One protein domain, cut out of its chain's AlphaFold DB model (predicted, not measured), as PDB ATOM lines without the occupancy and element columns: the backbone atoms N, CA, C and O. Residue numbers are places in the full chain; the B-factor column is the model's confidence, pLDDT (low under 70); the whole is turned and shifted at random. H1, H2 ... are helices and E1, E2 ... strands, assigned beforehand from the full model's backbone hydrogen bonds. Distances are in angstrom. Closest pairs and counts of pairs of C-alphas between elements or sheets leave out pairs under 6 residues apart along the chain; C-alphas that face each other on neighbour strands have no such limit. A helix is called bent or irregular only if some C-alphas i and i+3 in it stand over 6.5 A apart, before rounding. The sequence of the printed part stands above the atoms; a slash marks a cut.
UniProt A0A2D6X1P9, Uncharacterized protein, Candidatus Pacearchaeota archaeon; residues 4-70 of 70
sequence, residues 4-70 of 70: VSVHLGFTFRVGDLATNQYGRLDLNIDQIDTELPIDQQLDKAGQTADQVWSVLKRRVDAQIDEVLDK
ATOM      1  N   VAL A   4     277.211 179.178 181.796       80.88
ATOM      2  CA  VAL A   4     276.405 178.883 182.985       80.88
ATOM      3  C   VAL A   4     274.945 179.223 182.702       80.88
ATOM      4  O   VAL A   4     274.646 180.202 182.019       80.88
ATOM      5  N   SER A   5     274.048 178.391 183.224       82.06
ATOM      6  CA  SER A   5     272.606 178.625 183.235       82.06
ATOM      7  C   SER A   5     272.123 178.700 184.677       82.06
ATOM      8  O   SER A   5     272.575 177.932 185.529       82.06
ATOM      9  N   VAL A   6     271.193 179.611 184.946       79.94
ATOM     10  CA  VAL A   6     270.554 179.781 186.252       79.94
ATOM     11  C   VAL A   6     269.055 179.561 186.093       79.94
ATOM     12  O   VAL A   6     268.409 180.217 185.279       79.94
ATOM     13  N   HIS A   7     268.512 178.649 186.898       87.19
ATOM     14  CA  HIS A   7     267.081 178.372 186.990       87.19
ATOM     15  C   HIS A   7     266.572 178.767 188.377       87.19
ATOM     16  O   HIS A   7     267.088 178.290 189.390       87.19
ATOM     17  N   LEU A   8     265.542 179.609 188.420       78.94
ATOM     18  CA  LEU A   8     264.839 179.994 189.636       78.94
ATOM     19  C   LEU A   8     263.354 179.649 189.494       78.94
ATOM     20  O   LEU A   8     262.612 180.332 188.794       78.94
ATOM     21  N   GLY A   9     262.927 178.596 190.187       84.38
ATOM     22  CA  GLY A   9     261.522 178.211 190.288       84.38
ATOM     23  C   GLY A   9     260.916 178.685 191.605       84.38
ATOM     24  O   GLY A   9     261.356 178.274 192.678       84.38
ATOM     25  N   PHE A  10     259.877 179.510 191.534       84.81
ATOM     26  CA  PHE A  10     259.077 179.943 192.677       84.81
ATOM     27  C   PHE A  10     257.668 179.365 192.560       84.81
ATOM     28  O   PHE A  10     257.025 179.450 191.518       84.81
ATOM     29  N   THR A  11     257.178 178.746 193.630       88.88
ATOM     30  CA  THR A  11     255.810 178.221 193.702       88.88
ATOM     31  C   THR A  11     255.091 178.883 194.864       88.88
ATOM     32  O   THR A  11     255.611 178.919 195.976       88.88
ATOM     33  N   PHE A  12     253.896 179.400 194.605       82.75
ATOM     34  CA  PHE A  12     253.083 180.101 195.588       82.75
ATOM     35  C   PHE A  12     251.628 179.701 195.478       82.75
ATOM     36  O   PHE A  12     251.148 179.268 194.435       82.75
ATOM     37  N   ARG A  13     250.910 179.835 196.586       86.00
ATOM     38  CA  ARG A  13     249.483 179.550 196.630       86.00
ATOM     39  C   ARG A  13     248.708 180.739 196.064       86.00
ATOM     40  O   ARG A  13     248.988 181.870 196.447       86.00
ATOM     41  N   VAL A  14     247.753 180.481 195.172       87.12
ATOM     42  CA  VAL A  14     246.962 181.535 194.490       87.12
ATOM     43  C   VAL A  14     245.479 181.502 194.861       87.12
ATOM     44  O   VAL A  14     244.731 182.387 194.463       87.12
ATOM     45  N   GLY A  15     245.052 180.488 195.615       80.75
ATOM     46  CA  GLY A  15     243.662 180.293 196.015       80.75
ATOM     47  C   GLY A  15     243.495 180.059 197.513       80.75
ATOM     48  O   GLY A  15     244.467 180.010 198.272       80.75
ATOM     49  N   ASP A  16     242.233 179.912 197.912       82.50
ATOM     50  CA  ASP A  16     241.818 179.663 199.292       82.50
ATOM     51  C   ASP A  16     242.548 178.459 199.928       82.50
ATOM     52  O   ASP A  16     242.990 177.521 199.261       82.50
ATOM     53  N   LEU A  17     242.665 178.462 201.256       77.25
ATOM     54  CA  LEU A  17     243.310 177.407 202.042       77.25
ATOM     55  C   LEU A  17     242.623 176.040 201.893       77.25
ATOM     56  O   LEU A  17     243.267 175.004 202.083       77.25
ATOM     57  N   ALA A  18     241.352 176.039 201.498       83.06
ATOM     58  CA  ALA A  18     240.595 174.839 201.165       83.06
ATOM     59  C   ALA A  18     240.860 174.312 199.739       83.06
ATOM     60  O   ALA A  18     240.516 173.168 199.445       83.06
ATOM     61  N   THR A  19     241.476 175.101 198.847       75.56
ATOM     62  CA  THR A  19     241.746 174.703 197.456       75.56
ATOM     63  C   THR A  19     243.239 174.475 197.215       75.56
ATOM     64  O   THR A  19     244.100 175.231 197.663       75.56
ATOM     65  N   ASN A  20     243.585 173.413 196.485       83.00
ATOM     66  CA  ASN A  20     244.972 173.105 196.106       83.00
ATOM     67  C   ASN A  20     245.383 173.859 194.833       83.00
ATOM     68  O   ASN A  20     245.775 173.255 193.838       83.00
ATOM     69  N   GLN A  21     245.251 175.184 194.849       84.19
ATOM     70  CA  GLN A  21     245.611 176.036 193.718       84.19
ATOM     71  C   GLN A  21     246.963 176.708 193.954       84.19
ATOM     72  O   GLN A  21     247.119 177.540 194.853       84.19
ATOM     73  N   TYR A  22     247.930 176.359 193.109       86.50
ATOM     74  CA  TYR A  22     249.293 176.872 193.155       86.50
ATOM     75  C   TYR A  22     249.681 177.466 191.807       86.50
ATOM     76  O   TYR A  22     249.375 176.912 190.753       86.50
ATOM     77  N   GLY A  23     250.363 178.599 191.863       82.94
ATOM     78  CA  GLY A  23     251.011 179.253 190.747       82.94
ATOM     79  C   GLY A  23     252.487 178.915 190.810       82.94
ATOM     80  O   GLY A  23     253.101 178.974 191.877       82.94
ATOM     81  N   ARG A  24     253.054 178.538 189.670       86.12
ATOM     82  CA  ARG A  24     254.487 178.321 189.518       86.12
ATOM     83  C   ARG A  24     255.021 179.332 188.522       86.12
ATOM     84  O   ARG A  24     254.465 179.483 187.438       86.12
ATOM     85  N   LEU A  25     256.086 180.011 188.913       82.38
ATOM     86  CA  LEU A  25     256.828 180.921 188.067       82.38
ATOM     87  C   LEU A  25     258.257 180.401 187.964       82.38
ATOM     88  O   LEU A  25     258.949 180.276 188.972       82.38
ATOM     89  N   ASP A  26     258.666 180.073 186.746       83.06
ATOM     90  CA  ASP A  26     260.010 179.606 186.432       83.06
ATOM     91  C   ASP A  26     260.745 180.699 185.651       83.06
ATOM     92  O   ASP A  26     260.292 181.136 184.592       83.06
ATOM     93  N   LEU A  27     261.881 181.142 186.183       77.38
ATOM     94  CA  LEU A  27     262.786 182.104 185.566       77.38
ATOM     95  C   LEU A  27     264.059 181.374 185.143       77.38
ATOM     96  O   LEU A  27     264.722 180.746 185.968       77.38
ATOM     97  N   ASN A  28     264.398 181.469 183.860       80.94
ATOM     98  CA  ASN A  28     265.600 180.878 183.280       80.94
ATOM     99  C   ASN A  28     266.478 181.977 182.689       80.94
ATOM    100  O   ASN A  28     265.997 182.778 181.886       80.94
ATOM    101  N   ILE A  29     267.757 181.992 183.061       78.94
ATOM    102  CA  ILE A  29     268.791 182.776 182.384       78.94
ATOM    103  C   ILE A  29     269.832 181.791 181.871       78.94
ATOM    104  O   ILE A  29     270.554 181.174 182.654       78.94
ATOM    105  N   ASP A  30     269.891 181.646 180.554       82.50
ATOM    106  CA  ASP A  30     270.751 180.682 179.880       82.50
ATOM    107  C   ASP A  30     271.915 181.355 179.157       82.50
ATOM    108  O   ASP A  30     271.843 182.514 178.751       82.50
ATOM    109  N   GLN A  31     272.967 180.569 178.919       81.75
ATOM    110  CA  GLN A  31     274.125 180.951 178.105       81.75
ATOM    111  C   GLN A  31     274.930 182.150 178.627       81.75
ATOM    112  O   GLN A  31     275.498 182.895 177.829       81.75
ATOM    113  N   ILE A  32     275.038 182.301 179.946       80.19
ATOM    114  CA  ILE A  32     275.879 183.333 180.557       80.19
ATOM    115  C   ILE A  32     277.344 183.019 180.251       80.19
ATOM    116  O   ILE A  32     277.830 181.928 180.574       80.19
ATOM    117  N   ASP A  33     278.038 183.970 179.629       82.69
ATOM    118  CA  ASP A  33     279.472 183.893 179.380       82.69
ATOM    119  C   ASP A  33     280.231 184.229 180.670       82.69
ATOM    120  O   ASP A  33     280.061 185.303 181.247       82.69
ATOM    121  N   THR A  34     281.057 183.294 181.141       80.69
ATOM    122  CA  THR A  34     281.835 183.447 182.382       80.69
ATOM    123  C   THR A  34     283.068 184.335 182.224       80.69
ATOM    124  O   THR A  34     283.672 184.719 183.223       80.69
ATOM    125  N   GLU A  35     283.441 184.673 180.989       85.50
ATOM    126  CA  GLU A  35     284.618 185.485 180.671       85.50
ATOM    127  C   GLU A  35     284.269 186.978 180.497       85.50
ATOM    128  O   GLU A  35     285.164 187.824 180.462       85.50
ATOM    129  N   LEU A  36     282.976 187.326 180.434       82.19
ATOM    130  CA  LEU A  36     282.480 188.696 180.269       82.19
ATOM    131  C   LEU A  36     281.758 189.202 181.535       82.19
ATOM    132  O   LEU A  36     281.077 188.424 182.206       82.19
ATOM    133  N   PRO A  37     281.821 190.510 181.861       82.88
ATOM    134  CA  PRO A  37     281.066 191.077 182.980       82.88
ATOM    135  C   PRO A  37     279.556 190.826 182.848       82.88
ATOM    136  O   PRO A  37     278.976 191.062 181.786       82.88
ATOM    137  N   ILE A  38     278.918 190.379 183.935       76.69
ATOM    138  CA  ILE A  38     277.495 190.001 183.948       76.69
ATOM    139  C   ILE A  38     276.580 191.183 183.591       76.69
ATOM    140  O   ILE A  38     275.651 191.018 182.807       76.69
ATOM    141  N   ASP A  39     276.892 192.390 184.073       77.62
ATOM    142  CA  ASP A  39     276.064 193.586 183.870       77.62
ATOM    143  C   ASP A  39     275.908 193.925 182.380       77.62
ATOM    144  O   ASP A  39     274.814 194.213 181.901       77.62
ATOM    145  N   GLN A  40     276.986 193.781 181.601       78.75
ATOM    146  CA  GLN A  40     276.969 194.047 180.158       78.75
ATOM    147  C   GLN A  40     276.148 193.016 179.373       78.75
ATOM    148  O   GLN A  40     275.638 193.317 178.289       78.75
ATOM    149  N   GLN A  41     276.043 191.794 179.898       70.56
ATOM    150  CA  GLN A  41     275.241 190.724 179.311       70.56
ATOM    151  C   GLN A  41     273.762 190.882 179.688       70.56
ATOM    152  O   GLN A  41     272.886 190.693 178.842       70.56
ATOM    153  N   LEU A  42     273.484 191.286 180.932       74.44
ATOM    154  CA  LEU A  42     272.133 191.444 181.463       74.44
ATOM    155  C   LEU A  42     271.425 192.699 180.944       74.44
ATOM    156  O   LEU A  42     270.246 192.604 180.621       74.44
ATOM    157  N   ASP A  43     272.116 193.829 180.766       76.62
ATOM    158  CA  ASP A  43     271.500 195.056 180.232       76.62
ATOM    159  C   ASP A  43     270.906 194.836 178.833       76.62
ATOM    160  O   ASP A  43     269.772 195.226 178.536       76.62
ATOM    161  N   LYS A  44     271.655 194.150 177.962       69.81
ATOM    162  CA  LYS A  44     271.197 193.817 176.604       69.81
ATOM    163  C   LYS A  44     270.100 192.754 176.609       69.81
ATOM    164  O   LYS A  44     269.175 192.825 175.795       69.81
ATOM    165  N   ALA A  45     270.188 191.782 177.515       69.88
ATOM    166  CA  ALA A  45     269.166 190.754 177.670       69.88
ATOM    167  C   ALA A  45     267.842 191.349 178.179       69.88
ATOM    168  O   ALA A  45     266.791 191.030 177.629       69.88
ATOM    169  N   GLY A  46     267.897 192.268 179.148       71.56
ATOM    170  CA  GLY A  46     266.738 192.976 179.694       71.56
ATOM    171  C   GLY A  46     266.006 193.794 178.634       71.56
ATOM    172  O   GLY A  46     264.811 193.604 178.428       71.56
ATOM    173  N   GLN A  47     266.737 194.601 177.855       77.50
ATOM    174  CA  GLN A  47     266.149 195.353 176.736       77.50
ATOM    175  C   GLN A  47     265.471 194.440 175.703       77.50
ATOM    176  O   GLN A  47     264.405 194.766 175.178       77.50
ATOM    177  N   THR A  48     266.077 193.287 175.410       73.88
ATOM    178  CA  THR A  48     265.519 192.310 174.462       73.88
ATOM    179  C   THR A  48     264.257 191.649 175.023       73.88
ATOM    180  O   THR A  48     263.257 191.524 174.315       73.88
ATOM    181  N   ALA A  49     264.271 191.265 176.301       71.81
ATOM    182  CA  ALA A  49     263.127 190.674 176.986       71.81
ATOM    183  C   ALA A  49     261.931 191.641 177.039       71.81
ATOM    184  O   ALA A  49     260.813 191.238 176.716       71.81
ATOM    185  N   ASP A  50     262.169 192.920 177.336       76.12
ATOM    186  CA  ASP A  50     261.133 193.959 177.357       76.12
ATOM    187  C   ASP A  50     260.495 194.174 175.978       76.12
ATOM    188  O   ASP A  50     259.274 194.328 175.855       76.12
ATOM    189  N   GLN A  51     261.298 194.136 174.909       74.81
ATOM    190  CA  GLN A  51     260.787 194.219 173.538       74.81
ATOM    191  C   GLN A  51     259.908 193.016 173.183       74.81
ATOM    192  O   GLN A  51     258.814 193.197 172.639       74.81
ATOM    193  N   VAL A  52     260.348 191.799 173.518       68.00
ATOM    194  CA  VAL A  52     259.571 190.569 173.292       68.00
ATOM    195  C   VAL A  52     258.262 190.605 174.082       68.00
ATOM    196  O   VAL A  52     257.197 190.344 173.517       68.00
ATOM    197  N   TRP A  53     258.317 191.000 175.354       74.69
ATOM    198  CA  TRP A  53     257.141 191.159 176.207       74.69
ATOM    199  C   TRP A  53     256.148 192.177 175.635       74.69
ATOM    200  O   TRP A  53     254.960 191.886 175.521       74.69
ATOM    201  N   SER A  54     256.626 193.342 175.186       81.12
ATOM    202  CA  SER A  54     255.796 194.380 174.560       81.12
ATOM    203  C   SER A  54     255.100 193.904 173.278       81.12
ATOM    204  O   SER A  54     253.952 194.270 173.004       81.12
ATOM    205  N   VAL A  55     255.770 193.082 172.464       78.81
ATOM    206  CA  VAL A  55     255.166 192.480 171.263       78.81
ATOM    207  C   VAL A  55     254.102 191.448 171.639       78.81
ATOM    208  O   VAL A  55     253.003 191.491 171.086       78.81
ATOM    209  N   LEU A  56     254.398 190.552 172.586       69.88
ATOM    210  CA  LEU A  56     253.442 189.541 173.046       69.88
ATOM    211  C   LEU A  56     252.199 190.182 173.660       69.88
ATOM    212  O   LEU A  56     251.086 189.833 173.275       69.88
ATOM    213  N   LYS A  57     252.386 191.162 174.550       78.38
ATOM    214  CA  LYS A  57     251.290 191.877 175.204       78.38
ATOM    215  C   LYS A  57     250.359 192.531 174.183       78.38
ATOM    216  O   LYS A  57     249.165 192.271 174.209       78.38
ATOM    217  N   ARG A  58     250.904 193.286 173.219       82.69
ATOM    218  CA  ARG A  58     250.101 193.910 172.148       82.69
ATOM    219  C   ARG A  58     249.287 192.899 171.347       82.69
ATOM    220  O   ARG A  58     248.178 193.206 170.928       82.69
ATOM    221  N   ARG A  59     249.840 191.710 171.106       76.88
ATOM    222  CA  ARG A  59     249.147 190.659 170.356       76.88
ATOM    223  C   ARG A  59     247.991 190.053 171.149       76.88
ATOM    224  O   ARG A  59     246.967 189.746 170.555       76.88
ATOM    225  N   VAL A  60     248.165 189.887 172.458       76.00
ATOM    226  CA  VAL A  60     247.101 189.426 173.358       76.00
ATOM    227  C   VAL A  60     246.003 190.480 173.466       76.00
ATOM    228  O   VAL A  60     244.846 190.140 173.255       76.00
ATOM    229  N   ASP A  61     246.366 191.743 173.705       77.88
ATOM    230  CA  ASP A  61     245.411 192.853 173.801       77.88
ATOM    231  C   ASP A  61     244.557 192.948 172.519       77.88
ATOM    232  O   ASP A  61     243.333 192.923 172.591       77.88
ATOM    233  N   ALA A  62     245.182 192.899 171.334       79.62
ATOM    234  CA  ALA A  62     244.464 192.926 170.055       79.62
ATOM    235  C   ALA A  62     243.507 191.737 169.846       79.62
ATOM    236  O   ALA A  62     242.441 191.900 169.256       79.62
ATOM    237  N   GLN A  63     243.870 190.537 170.314       73.69
ATOM    238  CA  GLN A  63     242.981 189.372 170.235       73.69
ATOM    239  C   GLN A  63     241.820 189.453 171.226       73.69
ATOM    240  O   GLN A  63     240.740 188.948 170.935       73.69
ATOM    241  N   ILE A  64     242.036 190.056 172.394       72.06
ATOM    242  CA  ILE A  64     240.975 190.284 173.376       72.06
ATOM    243  C   ILE A  64     239.978 191.308 172.829       72.06
ATOM    244  O   ILE A  64     238.779 191.047 172.882       72.06
ATOM    245  N   ASP A  65     240.456 192.405 172.240       73.88
ATOM    246  CA  ASP A  65     239.598 193.426 171.627       73.88
ATOM    247  C   ASP A  65     238.732 192.833 170.495       73.88
ATOM    248  O   ASP A  65     237.520 193.027 170.480       73.88
ATOM    249  N   GLU A  66     239.303 191.996 169.615       70.50
ATOM    250  CA  GLU A  66     238.545 191.275 168.569       70.50
ATOM    251  C   GLU A  66     237.451 190.341 169.114       70.50
ATOM    252  O   GLU A  66     236.468 190.053 168.422       70.50
ATOM    253  N   VAL A  67     237.638 189.806 170.322       69.25
ATOM    254  CA  VAL A  67     236.677 188.909 170.976       69.25
ATOM    255  C   VAL A  67     235.599 189.697 171.720       69.25
ATOM    256  O   VAL A  67     234.463 189.237 171.766       69.25
ATOM    257  N   LEU A  68     235.944 190.852 172.297       64.12
ATOM    258  CA  LEU A  68     235.027 191.705 173.059       64.12
ATOM    259  C   LEU A  68     234.137 192.588 172.172       64.12
ATOM    260  O   LEU A  68     233.036 192.928 172.593       64.12
ATOM    261  N   ASP A  69     234.569 192.911 170.950       62.53
ATOM    262  CA  ASP A  69     233.770 193.649 169.956       62.53
ATOM    263  C   ASP A  69     232.756 192.759 169.188       62.53
ATOM    264  O   ASP A  69     232.238 193.143 168.133       62.53
ATOM    265  N   LYS A  70     232.443 191.565 169.714       45.91
ATOM    266  CA  LYS A  70     231.379 190.657 169.241       45.91
ATOM    267  C   LYS A  70     230.271 190.492 170.272       45.91
ATOM    268  O   LYS A  70     229.103 190.411 169.829       45.91
TER     269      LYS A  70
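What this domain is: This is residues 4 to 70 of the 70 residues of an uncharacterized protein of Candidatus Pacearchaeota archaeon (UniProt A0A2D6X1P9). A long two-stranded hairpin, E1 and E2, and a long single helix, H1, make an open V: the two arms meet near residues 32 to 41, and from there H1 runs back free of the hairpin. E2 is the strand nearer H1, with E1 beyond it, and residues 46 to 70, of which 46 to 68 belong to H1, stick out with nothing packed on them. The printed part has 67 residues, with two named strands and one named helix in the order E1, E2, H1; the sheet, in the order E1 - E2, is antiparallel, and the class is mixed, helices and strands. The whole is extended, with a radius of gyration of the C-alphas of 17.8 A, and flat, spanning 53 by 37 by 14 A.

Where its parts are: E1 holds residues 4 to 13 and is 30.2 A from first to last C-alpha; it begins at C-alpha 4, at (276.405, 178.883, 182.985). E2, the longest strand, holds residues 22 to 33 and is 33.9 A long; it ends at C-alpha 33, at (279.472, 183.893, 179.380). H1 holds residues 38 to 68, is 43.9 A long and is not bent; it ends at C-alpha 68, at (235.027, 191.705, 173.059).

How they stand to each other: E1 and E2 form a hairpin, antiparallel, with 169 degrees between their N-to-C directions. The C-alphas of Val 4 and Ile 32 face each other at 5.1 A, and at the other end those of Arg 13 and Tyr 22 at 4.4 A. Within hydrogen-bond range are N 6 and O 29, 2.8 A apart, and N 23 and O 12, 2.8 A apart. E2 and H1 have 2 pairs of C-alphas within 8 A; the closest C-alphas of the two are those of Ile 32 and Gln 41, 7.5 A apart. The centres of E2 and H1 are 16.2 A apart. E1 and H1 are apart. In H1, 26 of 27 O i to N i+4 pairs are within hydrogen-bond range.

The domain as a whole: The two C-alphas farthest apart are those of Glu 35 and Lys 70, 54.7 A; the first and last printed C-alphas, of Val 4 and Lys 70, are 48.5 A apart. The link from E1 to E2, 8 residues, is short, and the link from E2 to H1, 4 residues, is tight. Residues 35 to 40, of which 38 to 40 belong to H1, stand free. Without the stretches that stand free, the body has 36 residues and spans 46 by 17 by 8 A. The printed part has no cut and ends at residue 70, the chain's last residue. The mean pLDDT of the printed part is 77.9; under 70 are residues 44 to 45, residue 52, residue 56 and residues 67 to 70.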